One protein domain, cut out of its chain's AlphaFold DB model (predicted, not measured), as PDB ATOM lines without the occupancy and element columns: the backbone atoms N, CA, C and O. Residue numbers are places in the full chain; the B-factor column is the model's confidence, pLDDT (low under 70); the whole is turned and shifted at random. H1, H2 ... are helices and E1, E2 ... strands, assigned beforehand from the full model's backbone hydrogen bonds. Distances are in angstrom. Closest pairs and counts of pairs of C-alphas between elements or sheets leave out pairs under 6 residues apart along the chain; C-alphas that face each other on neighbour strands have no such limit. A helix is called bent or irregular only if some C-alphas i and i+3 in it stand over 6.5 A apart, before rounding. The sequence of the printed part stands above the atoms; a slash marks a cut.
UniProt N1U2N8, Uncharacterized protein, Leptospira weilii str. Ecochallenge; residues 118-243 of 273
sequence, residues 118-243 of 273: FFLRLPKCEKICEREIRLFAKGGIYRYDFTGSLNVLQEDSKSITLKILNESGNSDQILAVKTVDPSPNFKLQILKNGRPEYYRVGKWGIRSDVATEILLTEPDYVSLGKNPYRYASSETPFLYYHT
ATOM      1  N   PHE A 118     -33.101  15.595   8.572       94.44
ATOM      2  CA  PHE A 118     -32.466  14.545   7.797       94.44
ATOM      3  C   PHE A 118     -31.086  15.012   7.349       94.44
ATOM      4  O   PHE A 118     -30.964  16.028   6.672       94.44
ATOM      5  N   PHE A 119     -30.054  14.254   7.693       94.94
ATOM      6  CA  PHE A 119     -28.692  14.475   7.232       94.94
ATOM      7  C   PHE A 119     -28.335  13.414   6.202       94.94
ATOM      8  O   PHE A 119     -28.141  12.245   6.539       94.94
ATOM      9  N   LEU A 120     -28.237  13.832   4.942       95.25
ATOM     10  CA  LEU A 120     -27.786  13.010   3.829       95.25
ATOM     11  C   LEU A 120     -26.338  13.364   3.487       95.25
ATOM     12  O   LEU A 120     -26.065  14.417   2.912       95.25
ATOM     13  N   ARG A 121     -25.405  12.464   3.808       94.25
ATOM     14  CA  ARG A 121     -24.027  12.533   3.313       94.25
ATOM     15  C   ARG A 121     -23.955  11.915   1.929       94.25
ATOM     16  O   ARG A 121     -24.356  10.767   1.732       94.25
ATOM     17  N   LEU A 122     -23.383  12.665   1.002       92.94
ATOM     18  CA  LEU A 122     -23.071  12.260  -0.355       92.94
ATOM     19  C   LEU A 122     -21.550  12.111  -0.468       92.94
ATOM     20  O   LEU A 122     -20.837  13.113  -0.372       92.94
ATOM     21  N   PRO A 123     -21.032  10.887  -0.657       91.00
ATOM     22  CA  PRO A 123     -19.606  10.680  -0.824       91.00
ATOM     23  C   PRO A 123     -19.125  11.336  -2.116       91.00
ATOM     24  O   PRO A 123     -19.861  11.379  -3.119       91.00
ATOM     25  N   LYS A 124     -17.881  11.817  -2.100       88.62
ATOM     26  CA  LYS A 124     -17.221  12.362  -3.292       88.62
ATOM     27  C   LYS A 124     -17.286  11.395  -4.478       88.62
ATOM     28  O   LYS A 124     -17.305  10.175  -4.309       88.62
ATOM     29  N   CYS A 125     -17.302  11.939  -5.689       85.12
ATOM     30  CA  CYS A 125     -17.203  11.131  -6.897       85.12
ATOM     31  C   CYS A 125     -15.760  11.119  -7.419       85.12
ATOM     32  O   CYS A 125     -15.097  12.153  -7.456       85.12
ATOM     33  N   GLU A 126     -15.272   9.941  -7.820       81.06
ATOM     34  CA  GLU A 126     -13.940   9.784  -8.434       81.06
ATOM     35  C   GLU A 126     -13.836  10.509  -9.782       81.06
ATOM     36  O   GLU A 126     -12.786  11.024 -10.152       81.06
ATOM     37  N   LYS A 127     -14.955  10.569 -10.509       84.00
ATOM     38  CA  LYS A 127     -15.146  11.330 -11.747       84.00
ATOM     39  C   LYS A 127     -16.297  12.304 -11.548       84.00
ATOM     40  O   LYS A 127     -17.119  12.079 -10.665       84.00
ATOM     41  N   ILE A 128     -16.398  13.329 -12.390       87.06
ATOM     42  CA  ILE A 128     -17.561  14.225 -12.380       87.06
ATOM     43  C   ILE A 128     -18.836  13.378 -12.465       87.06
ATOM     44  O   ILE A 128     -18.969  12.515 -13.338       87.06
ATOM     45  N   CYS A 129     -19.738  13.583 -11.513       89.12
ATOM     46  CA  CYS A 129     -21.003  12.873 -11.453       89.12
ATOM     47  C   CYS A 129     -22.130  13.855 -11.146       89.12
ATOM     48  O   CYS A 129     -21.947  14.866 -10.470       89.12
ATOM     49  N   GLU A 130     -23.311  13.521 -11.632       91.94
ATOM     50  CA  GLU A 130     -24.531  14.260 -11.379       91.94
ATOM     51  C   GLU A 130     -25.446  13.402 -10.511       91.94
ATOM     52  O   GLU A 130     -25.669  12.225 -10.814       91.94
ATOM     53  N   ARG A 131     -25.964  13.975  -9.424       94.31
ATOM     54  CA  ARG A 131     -26.943  13.326  -8.553       94.31
ATOM     55  C   ARG A 131     -28.251  14.092  -8.550       94.31
ATOM     56  O   ARG A 131     -28.283  15.274  -8.226       94.31
ATOM     57  N   GLU A 132     -29.335  13.394  -8.846       96.81
ATOM     58  CA  GLU A 132     -30.686  13.877  -8.594       96.81
ATOM     59  C   GLU A 132     -31.193  13.273  -7.283       96.81
ATOM     60  O   GLU A 132     -31.226  12.051  -7.124       96.81
ATOM     61  N   ILE A 133     -31.562  14.131  -6.336       96.94
ATOM     62  CA  ILE A 133     -32.064  13.765  -5.014       96.94
ATOM     63  C   ILE A 133     -33.542  14.110  -4.956       96.94
ATOM     64  O   ILE A 133     -33.900  15.282  -5.029       96.94
ATOM     65  N   ARG A 134     -34.391  13.100  -4.777       97.50
ATOM     66  CA  ARG A 134     -35.830  13.266  -4.543       97.50
ATOM     67  C   ARG A 134     -36.138  12.827  -3.125       97.50
ATOM     68  O   ARG A 134     -36.069  11.635  -2.823       97.50
ATOM     69  N   LEU A 135     -36.463  13.782  -2.263       97.00
ATOM     70  CA  LEU A 135     -36.799  13.528  -0.868       97.00
ATOM     71  C   LEU A 135     -38.236  13.955  -0.598       97.00
ATOM     72  O   LEU A 135     -38.606  15.094  -0.860       97.00
ATOM     73  N   PHE A 136     -39.011  13.053  -0.009       96.50
ATOM     74  CA  PHE A 136     -40.278  13.347   0.644       96.50
ATOM     75  C   PHE A 136     -40.113  13.191   2.156       96.50
ATOM     76  O   PHE A 136     -39.617  12.157   2.603       96.50
ATOM     77  N   ALA A 137     -40.567  14.168   2.938       94.56
ATOM     78  CA  ALA A 137     -40.560  14.139   4.397       94.56
ATOM     79  C   ALA A 137     -41.979  14.353   4.938       94.56
ATOM     80  O   ALA A 137     -42.664  15.311   4.573       94.56
ATOM     81  N   LYS A 138     -42.433  13.478   5.845       92.50
ATOM     82  CA  LYS A 138     -43.783  13.586   6.424       92.50
ATOM     83  C   LYS A 138     -43.941  14.824   7.314       92.50
ATOM     84  O   LYS A 138     -45.013  15.419   7.298       92.50
ATOM     85  N   GLY A 139     -42.887  15.198   8.046       86.88
ATOM     86  CA  GLY A 139     -42.901  16.270   9.052       86.88
ATOM     87  C   GLY A 139     -42.806  17.701   8.515       86.88
ATOM     88  O   GLY A 139     -42.549  18.614   9.288       86.88
ATOM     89  N   GLY A 140     -42.962  17.907   7.208       89.25
ATOM     90  CA  GLY A 140     -42.867  19.231   6.598       89.25
ATOM     91  C   GLY A 140     -41.424  19.739   6.493       89.25
ATOM     92  O   GLY A 140     -40.661  19.662   7.448       89.25
ATOM     93  N   ILE A 141     -41.019  20.248   5.336       91.69
ATOM     94  CA  ILE A 141     -39.689  20.795   5.080       91.69
ATOM     95  C   ILE A 141     -39.698  22.264   5.486       91.69
ATOM     96  O   ILE A 141     -40.387  23.089   4.895       91.69
ATOM     97  N   TYR A 142     -38.910  22.576   6.507       88.50
ATOM     98  CA  TYR A 142     -38.739  23.928   7.031       88.50
ATOM     99  C   TYR A 142     -37.627  24.673   6.281       88.50
ATOM    100  O   TYR A 142     -37.766  25.833   5.896       88.50
ATOM    101  N   ARG A 143     -36.498  23.992   6.071       88.81
ATOM    102  CA  ARG A 143     -35.296  24.524   5.424       88.81
ATOM    103  C   ARG A 143     -34.433  23.361   4.968       88.81
ATOM    104  O   ARG A 143     -34.414  22.316   5.615       88.81
ATOM    105  N   TYR A 144     -33.644  23.572   3.928       91.62
ATOM    106  CA  TYR A 144     -32.501  22.722   3.643       91.62
ATOM    107  C   TYR A 144     -31.237  23.553   3.476       91.62
ATOM    108  O   TYR A 144     -31.268  24.681   2.992       91.62
ATOM    109  N   ASP A 145     -30.126  22.984   3.917       90.38
ATOM    110  CA  ASP A 145     -28.792  23.544   3.784       90.38
ATOM    111  C   ASP A 145     -27.920  22.512   3.069       90.38
ATOM    112  O   ASP A 145     -27.995  21.312   3.352       90.38
ATOM    113  N   PHE A 146     -27.089  22.973   2.140       91.25
ATOM    114  CA  PHE A 146     -26.184  22.115   1.390       91.25
ATOM    115  C   PHE A 146     -24.779  22.702   1.384       91.25
ATOM    116  O   PHE A 146     -24.609  23.914   1.275       91.25
ATOM    117  N   THR A 147     -23.769  21.845   1.527       87.56
ATOM    118  CA  THR A 147     -22.365  22.280   1.608       87.56
ATOM    119  C   THR A 147     -21.733  22.586   0.249       87.56
ATOM    120  O   THR A 147     -20.627  23.114   0.211       87.56
ATOM    121  N   GLY A 148     -22.382  22.223  -0.860       84.00
ATOM    122  CA  GLY A 148     -21.909  22.491  -2.219       84.00
ATOM    123  C   GLY A 148     -22.894  23.323  -3.037       84.00
ATOM    124  O   GLY A 148     -23.828  23.919  -2.505       84.00
ATOM    125  N   SER A 149     -22.710  23.313  -4.354       84.50
ATOM    126  CA  SER A 149     -23.655  23.909  -5.298       84.50
ATOM    127  C   SER A 149     -24.787  22.935  -5.615       84.50
ATOM    128  O   SER A 149     -24.548  21.757  -5.888       84.50
ATOM    129  N   LEU A 150     -26.023  23.430  -5.614       89.56
ATOM    130  CA  LEU A 150     -27.201  22.675  -6.030       89.56
ATOM    131  C   LEU A 150     -28.065  23.502  -6.973       89.56
ATOM    132  O   LEU A 150     -28.014  24.729  -6.974       89.56
ATOM    133  N   ASN A 151     -28.883  22.805  -7.748       92.50
ATOM    134  CA  ASN A 151     -29.987  23.378  -8.493       92.50
ATOM    135  C   ASN A 151     -31.298  22.774  -7.974       92.50
ATOM    136  O   ASN A 151     -31.422  21.553  -7.857       92.50
ATOM    137  N   VAL A 152     -32.268  23.620  -7.643       92.25
ATOM    138  CA  VAL A 152     -33.580  23.190  -7.151       92.25
ATOM    139  C   VAL A 152     -34.489  22.975  -8.355       92.25
ATOM    140  O   VAL A 152     -34.839  23.926  -9.046       92.25
ATOM    141  N   LEU A 153     -34.872  21.724  -8.617       92.62
ATOM    142  CA  LEU A 153     -35.806  21.395  -9.700       92.62
ATOM    143  C   LEU A 153     -37.259  21.527  -9.242       92.62
ATOM    144  O   LEU A 153     -38.115  21.973 -10.000       92.62
ATOM    145  N   GLN A 154     -37.536  21.122  -8.003       90.50
ATOM    146  CA  GLN A 154     -38.855  21.214  -7.391       90.50
ATOM    147  C   GLN A 154     -38.718  21.368  -5.880       90.50
ATOM    148  O   GLN A 154     -37.859  20.746  -5.256       90.50
ATOM    149  N   GLU A 155     -39.602  22.158  -5.291       91.38
ATOM    150  CA  GLU A 155     -39.647  22.416  -3.861       91.38
ATOM    151  C   GLU A 155     -41.105  22.618  -3.433       91.38
ATOM    152  O   GLU A 155     -41.851  23.359  -4.069       91.38
ATOM    153  N   ASP A 156     -41.501  21.927  -2.370       90.50
ATOM    154  CA  ASP A 156     -42.791  22.032  -1.694       90.50
ATOM    155  C   ASP A 156     -42.585  21.724  -0.200       90.50
ATOM    156  O   ASP A 156     -41.555  21.193   0.224       90.50
ATOM    157  N   SER A 157     -43.616  21.987   0.589       90.94
ATOM    158  CA  SER A 157     -43.719  21.745   2.019       90.94
ATOM    159  C   SER A 157     -43.412  20.313   2.429       90.94
ATOM    160  O   SER A 157     -43.067  20.098   3.579       90.94
ATOM    161  N   LYS A 158     -43.519  19.311   1.552       94.00
ATOM    162  CA  LYS A 158     -43.196  17.913   1.892       94.00
ATOM    163  C   LYS A 158     -42.188  17.258   0.972       94.00
ATOM    164  O   LYS A 158     -41.748  16.153   1.280       94.00
ATOM    165  N   SER A 159     -41.834  17.886  -0.142       94.94
ATOM    166  CA  SER A 159     -40.978  17.265  -1.146       94.94
ATOM    167  C   SER A 159     -39.992  18.244  -1.745       94.94
ATOM    168  O   SER A 159     -40.371  19.349  -2.120       94.94
ATOM    169  N   ILE A 160     -38.755  17.797  -1.917       95.56
ATOM    170  CA  ILE A 160     -37.729  18.518  -2.664       95.56
ATOM    171  C   ILE A 160     -37.104  17.593  -3.703       95.56
ATOM    172  O   ILE A 160     -36.809  16.427  -3.425       95.56
ATOM    173  N   THR A 161     -36.888  18.141  -4.892       96.62
ATOM    174  CA  THR A 161     -36.109  17.529  -5.963       96.62
ATOM    175  C   THR A 161     -34.937  18.444  -6.266       96.62
ATOM    176  O   THR A 161     -35.111  19.564  -6.751       96.62
ATOM    177  N   LEU A 162     -33.736  17.963  -5.972       95.81
ATOM    178  CA  LEU A 162     -32.490  18.701  -6.122       95.81
ATOM    179  C   LEU A 162     -31.609  18.016  -7.155       95.81
ATOM    180  O   LEU A 162     -31.544  16.791  -7.218       95.81
ATOM    181  N   LYS A 163     -30.880  18.816  -7.919       94.75
ATOM    182  CA  LYS A 163     -29.869  18.367  -8.861       94.75
ATOM    183  C   LYS A 163     -28.513  18.890  -8.407       94.75
ATOM    184  O   LYS A 163     -28.326  20.094  -8.257       94.75
ATOM    185  N   ILE A 164     -27.587  17.980  -8.155       91.25
ATOM    186  CA  ILE A 164     -26.294  18.261  -7.541       91.25
ATOM    187  C   ILE A 164     -25.210  17.809  -8.508       91.25
ATOM    188  O   ILE A 164     -25.196  16.657  -8.945       91.25
ATOM    189  N   LEU A 165     -24.306  18.724  -8.844       85.12
ATOM    190  CA  LEU A 165     -23.125  18.413  -9.632       85.12
ATOM    191  C   LEU A 165     -21.947  18.218  -8.677       85.12
ATOM    192  O   LEU A 165     -21.518  19.156  -8.004       85.12
ATOM    193  N   ASN A 166     -21.426  16.997  -8.612       78.75
ATOM    194  CA  ASN A 166     -20.233  16.689  -7.837       78.75
ATOM    195  C   ASN A 166     -19.042  16.684  -8.791       78.75
ATOM    196  O   ASN A 166     -18.856  15.754  -9.582       78.75
ATOM    197  N   GLU A 167     -18.228  17.727  -8.700       70.94
ATOM    198  CA  GLU A 167     -16.948  17.791  -9.393       70.94
ATOM    199  C   GLU A 167     -15.964  16.775  -8.794       70.94
ATOM    200  O   GLU A 167     -16.013  16.443  -7.603       70.94
ATOM    201  N   SER A 168     -15.064  16.260  -9.632       60.09
ATOM    202  CA  SER A 168     -14.004  15.356  -9.190       60.09
ATOM    203  C   SER A 168     -13.095  16.068  -8.187       60.09
ATOM    204  O   SER A 168     -12.492  17.083  -8.524       60.09
ATOM    205  N   GLY A 169     -12.966  15.523  -6.975       61.53
ATOM    206  CA  GLY A 169     -12.007  16.004  -5.973       61.53
ATOM    207  C   GLY A 169     -12.569  16.900  -4.867       61.53
ATOM    208  O   GLY A 169     -11.839  17.188  -3.923       61.53
ATOM    209  N   ASN A 170     -13.853  17.255  -4.899       66.38
ATOM    210  CA  ASN A 170     -14.475  17.967  -3.784       66.38
ATOM    211  C   ASN A 170     -14.842  16.973  -2.674       66.38
ATOM    212  O   ASN A 170     -15.211  15.829  -2.947       66.38
ATOM    213  N   SER A 171     -14.662  17.375  -1.419       79.69
ATOM    214  CA  SER A 171     -14.969  16.573  -0.233       79.69
ATOM    215  C   SER A 171     -16.393  16.011  -0.262       79.69
ATOM    216  O   SER A 171     -17.233  16.424  -1.064       79.69
ATOM    217  N   ASP A 172     -16.697  15.098   0.658       88.12
ATOM    218  CA  ASP A 172     -18.085  14.693   0.865       88.12
ATOM    219  C   ASP A 172     -18.978  15.918   1.063       88.12
ATOM    220  O   ASP A 172     -18.588  16.908   1.691       88.12
ATOM    221  N   GLN A 173     -20.181  15.837   0.514       90.31
ATOM    222  CA  GLN A 173     -21.168  16.898   0.610       90.31
ATOM    223  C   GLN A 173     -22.298  16.462   1.530       90.31
ATOM    224  O   GLN A 173     -22.666  15.286   1.567       90.31
ATOM    225  N   ILE A 174     -22.851  17.405   2.282       92.88
ATOM    226  CA  ILE A 174     -23.915  17.134   3.245       92.88
ATOM    227  C   ILE A 174     -25.122  17.974   2.869       92.88
ATOM    228  O   ILE A 174     -25.035  19.198   2.787       92.88
ATOM    229  N   LEU A 175     -26.247  17.296   2.654       94.88
ATOM    230  CA  LEU A 175     -27.568  17.898   2.567       94.88
ATOM    231  C   LEU A 175     -28.271  17.703   3.911       94.88
ATOM    232  O   LEU A 175     -28.565  16.573   4.301       94.88
ATOM    233  N   ALA A 176     -28.533  18.802   4.606       94.62
ATOM    234  CA  ALA A 176     -29.324  18.824   5.826       94.62
ATOM    235  C   ALA A 176     -30.726  19.343   5.498       94.62
ATOM    236  O   ALA A 176     -30.859  20.457   5.010       94.62
ATOM    237  N   VAL A 177     -31.767  18.557   5.769       94.88
ATOM    238  CA  VAL A 177     -33.173  18.925   5.547       94.88
ATOM    239  C   VAL A 177     -33.870  18.977   6.895       94.88
ATOM    240  O   VAL A 177     -34.186  17.943   7.478       94.88
ATOM    241  N   LYS A 178     -34.079  20.189   7.397       92.44
ATOM    242  CA  LYS A 178     -34.729  20.473   8.676       92.44
ATOM    243  C   LYS A 178     -36.243  20.358   8.525       92.44
ATOM    244  O   LYS A 178     -36.799  20.871   7.548       92.44
ATOM    245  N   THR A 179     -36.902  19.720   9.488       90.31
ATOM    246  CA  THR A 179     -38.357  19.530   9.484       90.31
ATOM    247  C   THR A 179     -39.066  20.388  10.521       90.31
ATOM    248  O   THR A 179     -38.481  20.730  11.549       90.31
ATOM    249  N   VAL A 180     -40.323  20.742  10.238       85.44
ATOM    250  CA  VAL A 180     -41.187  21.463  11.186       85.44
ATOM    251  C   VAL A 180     -41.579  20.524  12.327       85.44
ATOM    252  O   VAL A 180     -41.326  20.828  13.490       85.44
ATOM    253  N   ASP A 181     -42.113  19.352  11.980       84.25
ATOM    254  CA  ASP A 181     -42.550  18.331  12.928       84.25
ATOM    255  C   ASP A 181     -41.480  17.240  13.122       84.25
ATOM    256  O   ASP A 181     -40.774  16.871  12.167       84.25
ATOM    257  N   PRO A 182     -41.381  16.655  14.331       83.50
ATOM    258  CA  PRO A 182     -40.479  15.550  14.627       83.50
ATOM    259  C   PRO A 182     -41.018  14.233  14.039       83.50
ATOM    260  O   PRO A 182     -41.635  13.431  14.732       83.50
ATOM    261  N   SER A 183     -40.810  13.994  12.742       88.62
ATOM    262  CA  SER A 183     -41.220  12.747  12.086       88.62
ATOM    263  C   SER A 183     -40.083  12.147  11.253       88.62
ATOM    264  O   SER A 183     -39.781  12.685  10.184       88.62
ATOM    265  N   PRO A 184     -39.561  10.963  11.627       90.25
ATOM    266  CA  PRO A 184     -38.527  10.264  10.863       90.25
ATOM    267  C   PRO A 184     -39.059   9.600   9.588       90.25
ATOM    268  O   PRO A 184     -38.289   8.996   8.858       90.25
ATOM    269  N   ASN A 185     -40.360   9.681   9.285       92.31
ATOM    270  CA  ASN A 185     -40.927   9.104   8.065       92.31
ATOM    271  C   ASN A 185     -40.509   9.897   6.816       92.31
ATOM    272  O   ASN A 185     -40.882  11.067   6.663       92.31
ATOM    273  N   PHE A 186     -39.822   9.229   5.889       94.69
ATOM    274  CA  PHE A 186     -39.374   9.804   4.622       94.69
ATOM    275  C   PHE A 186     -39.491   8.809   3.459       94.69
ATOM    276  O   PHE A 186     -39.650   7.605   3.652       94.69
ATOM    277  N   LYS A 187     -39.371   9.320   2.232       94.88
ATOM    278  CA  LYS A 187     -39.016   8.533   1.043       94.88
ATOM    279  C   LYS A 187     -37.867   9.237   0.335       94.88
ATOM    280  O   LYS A 187     -37.969  10.430   0.071       94.88
ATOM    281  N   LEU A 188     -36.795   8.511   0.032       96.38
ATOM    282  CA  LEU A 188     -35.622   9.050  -0.652       96.38
ATOM    283  C   LEU A 188     -35.299   8.204  -1.883       96.38
ATOM    284  O   LEU A 188     -35.168   6.984  -1.788       96.38
ATOM    285  N   GLN A 189     -35.128   8.877  -3.018       96.62
ATOM    286  CA  GLN A 189     -34.568   8.319  -4.244       96.62
ATOM    287  C   GLN A 189     -33.350   9.150  -4.655       96.62
ATOM    288  O   GLN A 189     -33.408  10.379  -4.681       96.62
ATOM    289  N   ILE A 190     -32.258   8.462  -4.986       96.69
ATOM    290  CA  ILE A 190     -31.029   9.062  -5.506       96.69
ATOM    291  C   ILE A 190     -30.792   8.485  -6.897       96.69
ATOM    292  O   ILE A 190     -30.750   7.264  -7.057       96.69
ATOM    293  N   LEU A 191     -30.639   9.347  -7.899       96.56
ATOM    294  CA  LEU A 191     -30.217   8.958  -9.240       96.56
ATOM    295  C   LEU A 191     -28.819   9.513  -9.494       96.56
ATOM    296  O   LEU A 191     -28.647  10.724  -9.535       96.56
ATOM    297  N   LYS A 192     -27.828   8.647  -9.698       94.38
ATOM    298  CA  LYS A 192     -26.474   9.027 -10.109       94.38
ATOM    299  C   LYS A 192     -26.326   8.821 -11.610       94.38
ATOM    300  O   LYS A 192     -26.428   7.692 -12.092       94.38
ATOM    301  N   ASN A 193     -26.096   9.902 -12.350       93.50
ATOM    302  CA  ASN A 193     -26.036   9.910 -13.815       93.50
ATOM    303  C   ASN A 193     -27.262   9.205 -14.442       93.50
ATOM    304  O   ASN A 193     -27.129   8.356 -15.324       93.50
ATOM    305  N   GLY A 194     -28.454   9.487 -13.905       93.19
ATOM    306  CA  GLY A 194     -29.727   8.904 -14.346       93.19
ATOM    307  C   GLY A 194     -30.017   7.474 -13.869       93.19
ATOM    308  O   GLY A 194     -31.098   6.962 -14.148       93.19
ATOM    309  N   ARG A 195     -29.106   6.811 -13.140       95.38
ATOM    310  CA  ARG A 195     -29.309   5.445 -12.619       95.38
ATOM    311  C   ARG A 195     -29.550   5.448 -11.107       95.38
ATOM    312  O   ARG A 195     -28.867   6.197 -10.415       95.38
ATOM    313  N   PRO A 196     -30.448   4.604 -10.566       95.19
ATOM    314  CA  PRO A 196     -30.641   4.496  -9.120       95.19
ATOM    315  C   PRO A 196     -29.337   4.191  -8.366       95.19
ATOM    316  O   PRO A 196     -28.618   3.254  -8.712       95.19
ATOM    317  N   GLU A 197     -29.041   4.978  -7.331       95.12
ATOM    318  CA  GLU A 197     -27.922   4.771  -6.405       95.12
ATOM    319  C   GLU A 197     -28.475   4.358  -5.034       95.12
ATOM    320  O   GLU A 197     -29.341   5.027  -4.465       95.12
ATOM    321  N   TYR A 198     -27.978   3.244  -4.495       95.56
ATOM    322  CA  TYR A 198     -28.340   2.808  -3.149       95.56
ATOM    323  C   TYR A 198     -27.728   3.720  -2.088       95.56
ATOM    324  O   TYR A 198     -26.607   4.209  -2.233       95.56
ATOM    325  N   TYR A 199     -28.433   3.872  -0.972       94.75
ATOM    326  CA  TYR A 199     -27.953   4.595   0.202       94.75
ATOM    327  C   TYR A 199     -28.083   3.738   1.458       94.75
ATOM    328  O   TYR A 199     -28.747   2.702   1.462       94.75
ATOM    329  N   ARG A 200     -27.401   4.152   2.522       94.25
ATOM    330  CA  ARG A 200     -27.451   3.527   3.842       94.25
ATOM    331  C   ARG A 200     -28.299   4.349   4.797       94.25
ATOM    332  O   ARG A 200     -28.307   5.574   4.701       94.25
ATOM    333  N   VAL A 201     -28.976   3.678   5.724       92.19
ATOM    334  CA  VAL A 201     -29.833   4.318   6.726       92.19
ATOM    335  C   VAL A 201     -29.621   3.772   8.133       92.19
ATOM    336  O   VAL A 201     -29.276   2.602   8.331       92.19
ATOM    337  N   GLY A 202     -29.884   4.635   9.112       80.06
ATOM    338  CA  GLY A 202     -29.942   4.285  10.529       80.06
ATOM    339  C   GLY A 202     -28.597   3.929  11.153       80.06
ATOM    340  O   GLY A 202     -27.542   4.020  10.524       80.06
ATOM    341  N   LYS A 203     -28.635   3.538  12.430       80.81
ATOM    342  CA  LYS A 203     -27.440   3.364  13.275       80.81
ATOM    343  C   LYS A 203     -26.361   2.478  12.644       80.81
ATOM    344  O   LYS A 203     -25.175   2.801  12.736       80.81
ATOM    345  N   TRP A 204     -26.783   1.373  12.026       83.50
ATOM    346  CA  TRP A 204     -25.898   0.345  11.468       83.50
ATOM    347  C   TRP A 204     -25.673   0.467   9.954       83.50
ATOM    348  O   TRP A 204     -24.891  -0.299   9.398       83.50
ATOM    349  N   GLY A 205     -26.321   1.424   9.280       86.56
ATOM    350  CA  GLY A 205     -26.142   1.649   7.845       86.56
ATOM    351  C   GLY A 205     -26.730   0.549   6.965       86.56
ATOM    352  O   GLY A 205     -26.050   0.045   6.069       86.56
ATOM    353  N   ILE A 206     -27.992   0.189   7.210       88.50
ATOM    354  CA  ILE A 206     -28.728  -0.785   6.390       88.50
ATOM    355  C   ILE A 206     -28.918  -0.200   4.990       88.50
ATOM    356  O   ILE A 206     -29.241   0.978   4.851       88.50
ATOM    357  N   ARG A 207     -28.697  -1.006   3.950       91.88
ATOM    358  CA  ARG A 207     -28.862  -0.571   2.559       91.88
ATOM    359  C   ARG A 207     -30.347  -0.365   2.226       91.88
ATOM    360  O   ARG A 207     -31.203  -1.103   2.704       91.88
ATOM    361  N   SER A 208     -30.647   0.653   1.425       91.75
ATOM    362  CA  SER A 208     -32.003   1.161   1.176       91.75
ATOM    363  C   SER A 208     -32.979   0.148   0.567       91.75
ATOM    364  O   SER A 208     -34.179   0.233   0.817       91.75
ATOM    365  N   ASP A 209     -32.486  -0.814  -0.213       88.81
ATOM    366  CA  ASP A 209     -33.281  -1.909  -0.785       88.81
ATOM    367  C   ASP A 209     -33.845  -2.854   0.282       88.81
ATOM    368  O   ASP A 209     -34.965  -3.327   0.140       88.81
ATOM    369  N   VAL A 210     -33.106  -3.073   1.371       87.50
ATOM    370  CA  VAL A 210     -33.543  -3.905   2.503       87.50
ATOM    371  C   VAL A 210     -34.250  -3.067   3.569       87.50
ATOM    372  O   VAL A 210     -35.175  -3.525   4.232       87.50
ATOM    373  N   ALA A 211     -33.839  -1.810   3.741       87.50
ATOM    374  CA  ALA A 211     -34.346  -0.964   4.816       87.50
ATOM    375  C   ALA A 211     -35.824  -0.574   4.665       87.50
ATOM    376  O   ALA A 211     -36.438  -0.184   5.651       87.50
ATOM    377  N   THR A 212     -36.396  -0.654   3.461       83.50
ATOM    378  CA  THR A 212     -37.767  -0.184   3.201       83.50
ATOM    379  C   THR A 212     -38.796  -0.886   4.091       83.50
ATOM    380  O   THR A 212     -39.645  -0.212   4.666       83.50
ATOM    381  N   GLU A 213     -38.696  -2.206   4.263       84.25
ATOM    382  CA  GLU A 213     -39.614  -2.967   5.123       84.25
ATOM    383  C   GLU A 213     -39.430  -2.623   6.604       84.25
ATOM    384  O   GLU A 213     -40.407  -2.378   7.306       84.25
ATOM    385  N   ILE A 214     -38.176  -2.503   7.054       85.12
ATOM    386  CA  ILE A 214     -37.846  -2.143   8.439       85.12
ATOM    387  C   ILE A 214     -38.397  -0.758   8.777       85.12
ATOM    388  O   ILE A 214     -38.981  -0.570   9.835       85.12
ATOM    389  N   LEU A 215     -38.256   0.219   7.879       86.94
ATOM    390  CA  LEU A 215     -38.722   1.587   8.118       86.94
ATOM    391  C   LEU A 215     -40.246   1.735   8.056       86.94
ATOM    392  O   LEU A 215     -40.770   2.722   8.568       86.94
ATOM    393  N   LEU A 216     -40.959   0.783   7.446       84.88
ATOM    394  CA  LEU A 216     -42.421   0.751   7.491       84.88
ATOM    395  C   LEU A 216     -42.935   0.360   8.883       84.88
ATOM    396  O   LEU A 216     -43.959   0.888   9.311       84.88
ATOM    397  N   THR A 217     -42.236  -0.539   9.581       85.62
ATOM    398  CA  THR A 217     -42.616  -1.006  10.925       85.62
ATOM    399  C   THR A 217     -41.940  -0.217  12.047       85.62
ATOM    400  O   THR A 217     -42.558   0.044  13.073       85.62
ATOM    401  N   GLU A 218     -40.686   0.190  11.850       86.75
ATOM    402  CA  GLU A 218     -39.820   0.854  12.831       86.75
ATOM    403  C   GLU A 218     -39.150   2.106  12.223       86.75
ATOM    404  O   GLU A 218     -37.931   2.147  12.012       86.75
ATOM    405  N   PRO A 219     -39.918   3.171  11.927       84.88
ATOM    406  CA  PRO A 219     -39.385   4.375  11.286       84.88
ATOM    407  C   PRO A 219     -38.344   5.102  12.152       84.88
ATOM    408  O   PRO A 219     -37.461   5.767  11.617       84.88
ATOM    409  N   ASP A 220     -38.381   4.938  13.478       85.06
ATOM    410  CA  ASP A 220     -37.395   5.513  14.402       85.06
ATOM    411  C   ASP A 220     -36.000   4.892  14.305       85.06
ATOM    412  O   ASP A 220     -35.047   5.418  14.876       85.06
ATOM    413  N   TYR A 221     -35.820   3.824  13.527       84.62
ATOM    414  CA  TYR A 221     -34.503   3.236  13.299       84.62
ATOM    415  C   TYR A 221     -33.494   4.227  12.671       84.62
ATOM    416  O   TYR A 221     -32.273   4.073  12.815       84.62
ATOM    417  N   VAL A 222     -33.982   5.275  11.991       86.25
ATOM    418  CA  VAL A 222     -33.136   6.366  11.473       86.25
ATOM    419  C   VAL A 222     -32.884   7.499  12.463       86.25
ATOM    420  O   VAL A 222     -31.992   8.307  12.199       86.25
ATOM    421  N   SER A 223     -33.619   7.558  13.573       87.25
ATOM    422  CA  SER A 223     -33.546   8.617  14.584       87.25
ATOM    423  C   SER A 223     -32.289   8.460  15.446       87.25
ATOM    424  O   SER A 223     -32.150   7.492  16.192       87.25
ATOM    425  N   LEU A 224     -31.347   9.405  15.359       83.31
ATOM    426  CA  LEU A 224     -30.062   9.354  16.061       83.31
ATOM    427  C   LEU A 224     -29.663  10.713  16.654       83.31
ATOM    428  O   LEU A 224     -29.575  11.720  15.952       83.31
ATOM    429  N   GLY A 225     -29.266  10.715  17.928       80.31
ATOM    430  CA  GLY A 225     -28.662  11.886  18.585       80.31
ATOM    431  C   GLY A 225     -27.186  12.126  18.231       80.31
ATOM    432  O   GLY A 225     -26.590  13.089  18.697       80.31
ATOM    433  N   LYS A 226     -26.564  11.251  17.429       80.69
ATOM    434  CA  LYS A 226     -25.158  11.359  17.002       80.69
ATOM    435  C   LYS A 226     -24.926  10.697  15.647       80.69
ATOM    436  O   LYS A 226     -25.755   9.910  15.194       80.69
ATOM    437  N   ASN A 227     -23.767  10.963  15.044       83.38
ATOM    438  CA  ASN A 227     -23.387  10.371  13.762       83.38
ATOM    439  C   ASN A 227     -23.427   8.825  13.809       83.38
ATOM    440  O   ASN A 227     -22.943   8.231  14.782       83.38
ATOM    441  N   PRO A 228     -23.971   8.163  12.769       84.62
ATOM    442  CA  PRO A 228     -24.047   6.705  12.706       84.62
ATOM    443  C   PRO A 228     -22.678   6.034  12.516       84.62
ATOM    444  O   PRO A 228     -21.673   6.667  12.173       84.62
ATOM    445  N   TYR A 229     -22.629   4.715  12.724       78.44
ATOM    446  CA  TYR A 229     -21.403   3.940  12.540       78.44
ATOM    447  C   TYR A 229     -20.929   4.000  11.078       78.44
ATOM    448  O   TYR A 229     -21.728   3.867  10.153       78.44
ATOM    449  N   ARG A 230     -19.620   4.208  10.865       81.38
ATOM    450  CA  ARG A 230     -18.990   4.395   9.537       81.38
ATOM    451  C   ARG A 230     -19.583   5.537   8.705       81.38
ATOM    452  O   ARG A 230     -19.387   5.567   7.490       81.38
ATOM    453  N   TYR A 231     -20.249   6.505   9.339       85.56
ATOM    454  CA  TYR A 231     -20.837   7.641   8.635       85.56
ATOM    455  C   TYR A 231     -19.824   8.366   7.750       85.56
ATOM    456  O   TYR A 231     -20.114   8.567   6.583       85.56
ATOM    457  N   ALA A 232     -18.631   8.685   8.263       85.25
ATOM    458  CA  ALA A 232     -17.595   9.413   7.522       85.25
ATOM    459  C   ALA A 232     -16.794   8.540   6.538       85.25
ATOM    460  O   ALA A 232     -16.256   9.049   5.565       85.25
ATOM    461  N   SER A 233     -16.710   7.229   6.770       85.00
ATOM    462  CA  SER A 233     -15.912   6.310   5.946       85.00
ATOM    463  C   SER A 233     -16.740   5.564   4.895       85.00
ATOM    464  O   SER A 233     -16.216   4.709   4.191       85.00
ATOM    465  N   SER A 234     -18.053   5.805   4.823       86.06
ATOM    466  CA  SER A 234     -18.937   5.113   3.883       86.06
ATOM    467  C   SER A 234     -18.719   5.620   2.455       86.06
ATOM    468  O   SER A 234     -18.862   6.811   2.197       86.06
ATOM    469  N   GLU A 235     -18.445   4.721   1.515       89.69
ATOM    470  CA  GLU A 235     -18.377   5.035   0.075       89.69
ATOM    471  C   GLU A 235     -19.758   5.145  -0.584       89.69
ATOM    472  O   GLU A 235     -19.882   5.595  -1.720       89.69
ATOM    473  N   THR A 236     -20.814   4.746   0.128       92.12
ATOM    474  CA  THR A 236     -22.206   4.924  -0.298       92.12
ATOM    475  C   THR A 236     -22.828   6.117   0.426       92.12
ATOM    476  O   THR A 236     -22.473   6.353   1.591       92.12
ATOM    477  N   PRO A 237     -23.793   6.820  -0.197       94.44
ATOM    478  CA  PRO A 237     -24.598   7.818   0.491       94.44
ATOM    479  C   PRO A 237     -25.175   7.288   1.804       94.44
ATOM    480  O   PRO A 237     -25.480   6.096   1.919       94.44
ATOM    481  N   PHE A 238     -25.307   8.163   2.795       95.19
ATOM    482  CA  PHE A 238     -25.770   7.786   4.128       95.19
ATOM    483  C   PHE A 238     -26.765   8.816   4.651       95.19
ATOM    484  O   PHE A 238     -26.442   9.999   4.729       95.19
ATOM    485  N   LEU A 239     -27.952   8.353   5.031       94.88
ATOM    486  CA  LEU A 239     -29.016   9.158   5.607       94.88
ATOM    487  C   LEU A 239     -29.250   8.778   7.074       94.88
ATOM    488  O   LEU A 239     -29.350   7.600   7.417       94.88
ATOM    489  N   TYR A 240     -29.407   9.776   7.933       93.12
ATOM    490  CA  TYR A 240     -30.002   9.593   9.255       93.12
ATOM    491  C   TYR A 240     -30.880  10.788   9.618       93.12
ATOM    492  O   TYR A 240     -30.741  11.866   9.040       93.12
ATOM    493  N   TYR A 241     -31.792  10.585  10.561       92.06
ATOM    494  CA  TYR A 241     -32.639  11.628  11.113       92.06
ATOM    495  C   TYR A 241     -32.065  12.069  12.455       92.06
ATOM    496  O   TYR A 241     -32.018  11.300  13.410       92.06
ATOM    497  N   HIS A 242     -31.567  13.294  12.525       89.44
ATOM    498  CA  HIS A 242     -31.044  13.858  13.751       89.44
ATOM    499  C   HIS A 242     -32.172  14.427  14.603       89.44
ATOM    500  O   HIS A 242     -32.905  15.318  14.167       89.44
ATOM    501  N   THR A 243     -32.273  13.930  15.829       80.38
ATOM    502  CA  THR A 243     -33.199  14.416  16.850       80.38
ATOM    503  C   THR A 243     -32.505  15.491  17.688       80.38
ATOM    504  O   THR A 243     -31.931  15.210  18.735       80.38
TER     505      THR A 243
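AT A GLANCE: This is residues 118 to 243 of the 273 residues of an uncharacterized protein of Leptospira weilii str. Ecochallenge (UniProt N1U2N8). Two sheets of four strands lie face to face as a sandwich, E3, E6, E1, E8 in one layer and E4, E5, E2, E7 in the other, with their strands running nearly along each other. Beyond the edge strands E7 and E8, on one side of the sandwich, the two small helices H1 and H2 lie among long loops. The 126 printed residues hold eight named strands and two named helices, in the order E1 to E7, H1, H2, E8; both sheets are antiparallel, and the class is mixed, helices and strands. The whole is compact, with a radius of gyration of the C-alphas of 13.5 A, and rounded, spanning 37 by 30 by 25 A.

IN THESE COORDINATES: E1 is residues 118 to 122, from C-alpha 118 at (-32.466, 14.545, 7.797). E2, residues 129 to 137, is the longest strand at 25.2 A. E3 is residues 141 to 146, E4 residues 150 to 155, and E5 residues 159 to 166, 21.8 A long. E6 is residues 173 to 179, 19.5 A, and E7 residues 186 to 192, 19.6 A. H1 is residues 208 to 217, 14.6 A, and H2 residues 219 to 222. Both helices are only just irregular: C-alphas 210 and 213 are 6.7 A apart, and C-alphas 219 and 222 are 6.6 A apart. E8, residues 238 to 242, ends with C-alpha 242 at (-31.044, 13.858, 13.751).

HOW THE PARTS SIT: The two sheets' facing parts are 10.7 A apart centre to centre, with strands at 13 degrees. They form a jelly roll, one long hairpin wound over both sheets, in which E1 pairs with E8, E2 with E7, E3 with E6 and E4 with E5. Within hydrogen-bond range are N 119 and O 240 for E1 and E8, 2.8 A; N 134 and O 189 for E2 and E7, 2.9 A; N 145 and O 176 for E3 and E6, 2.8 A; and N 151 and O 163 for the hairpin E4 and E5, 2.8 A. Also within hydrogen-bond range are N 120 and O 175, 2.8 A, for the neighbour strands E1 and E6, and N 133 and O 162, 2.8 A, for the neighbour strands E2 and E5. H1 only grazes the sheet of E7, with residues 208 to 216. H2 only grazes the sheet of E8, and their closest C-alphas, Val 222 and Tyr 240, are 5.0 A apart. In H1, 3 of 6 O i to N i+4 pairs are within hydrogen-bond range; H2 is too short for such a pair.

THE WHOLE: The C-alphas of Gly 169 and Thr 217, the two farthest apart, are 38.9 A apart. The printed part has no cut. The links E7 to H1 and H2 to E8 are long, 15 residues each. Mean pLDDT of the printed part is 89.0; residues 168 to 170 are under 70.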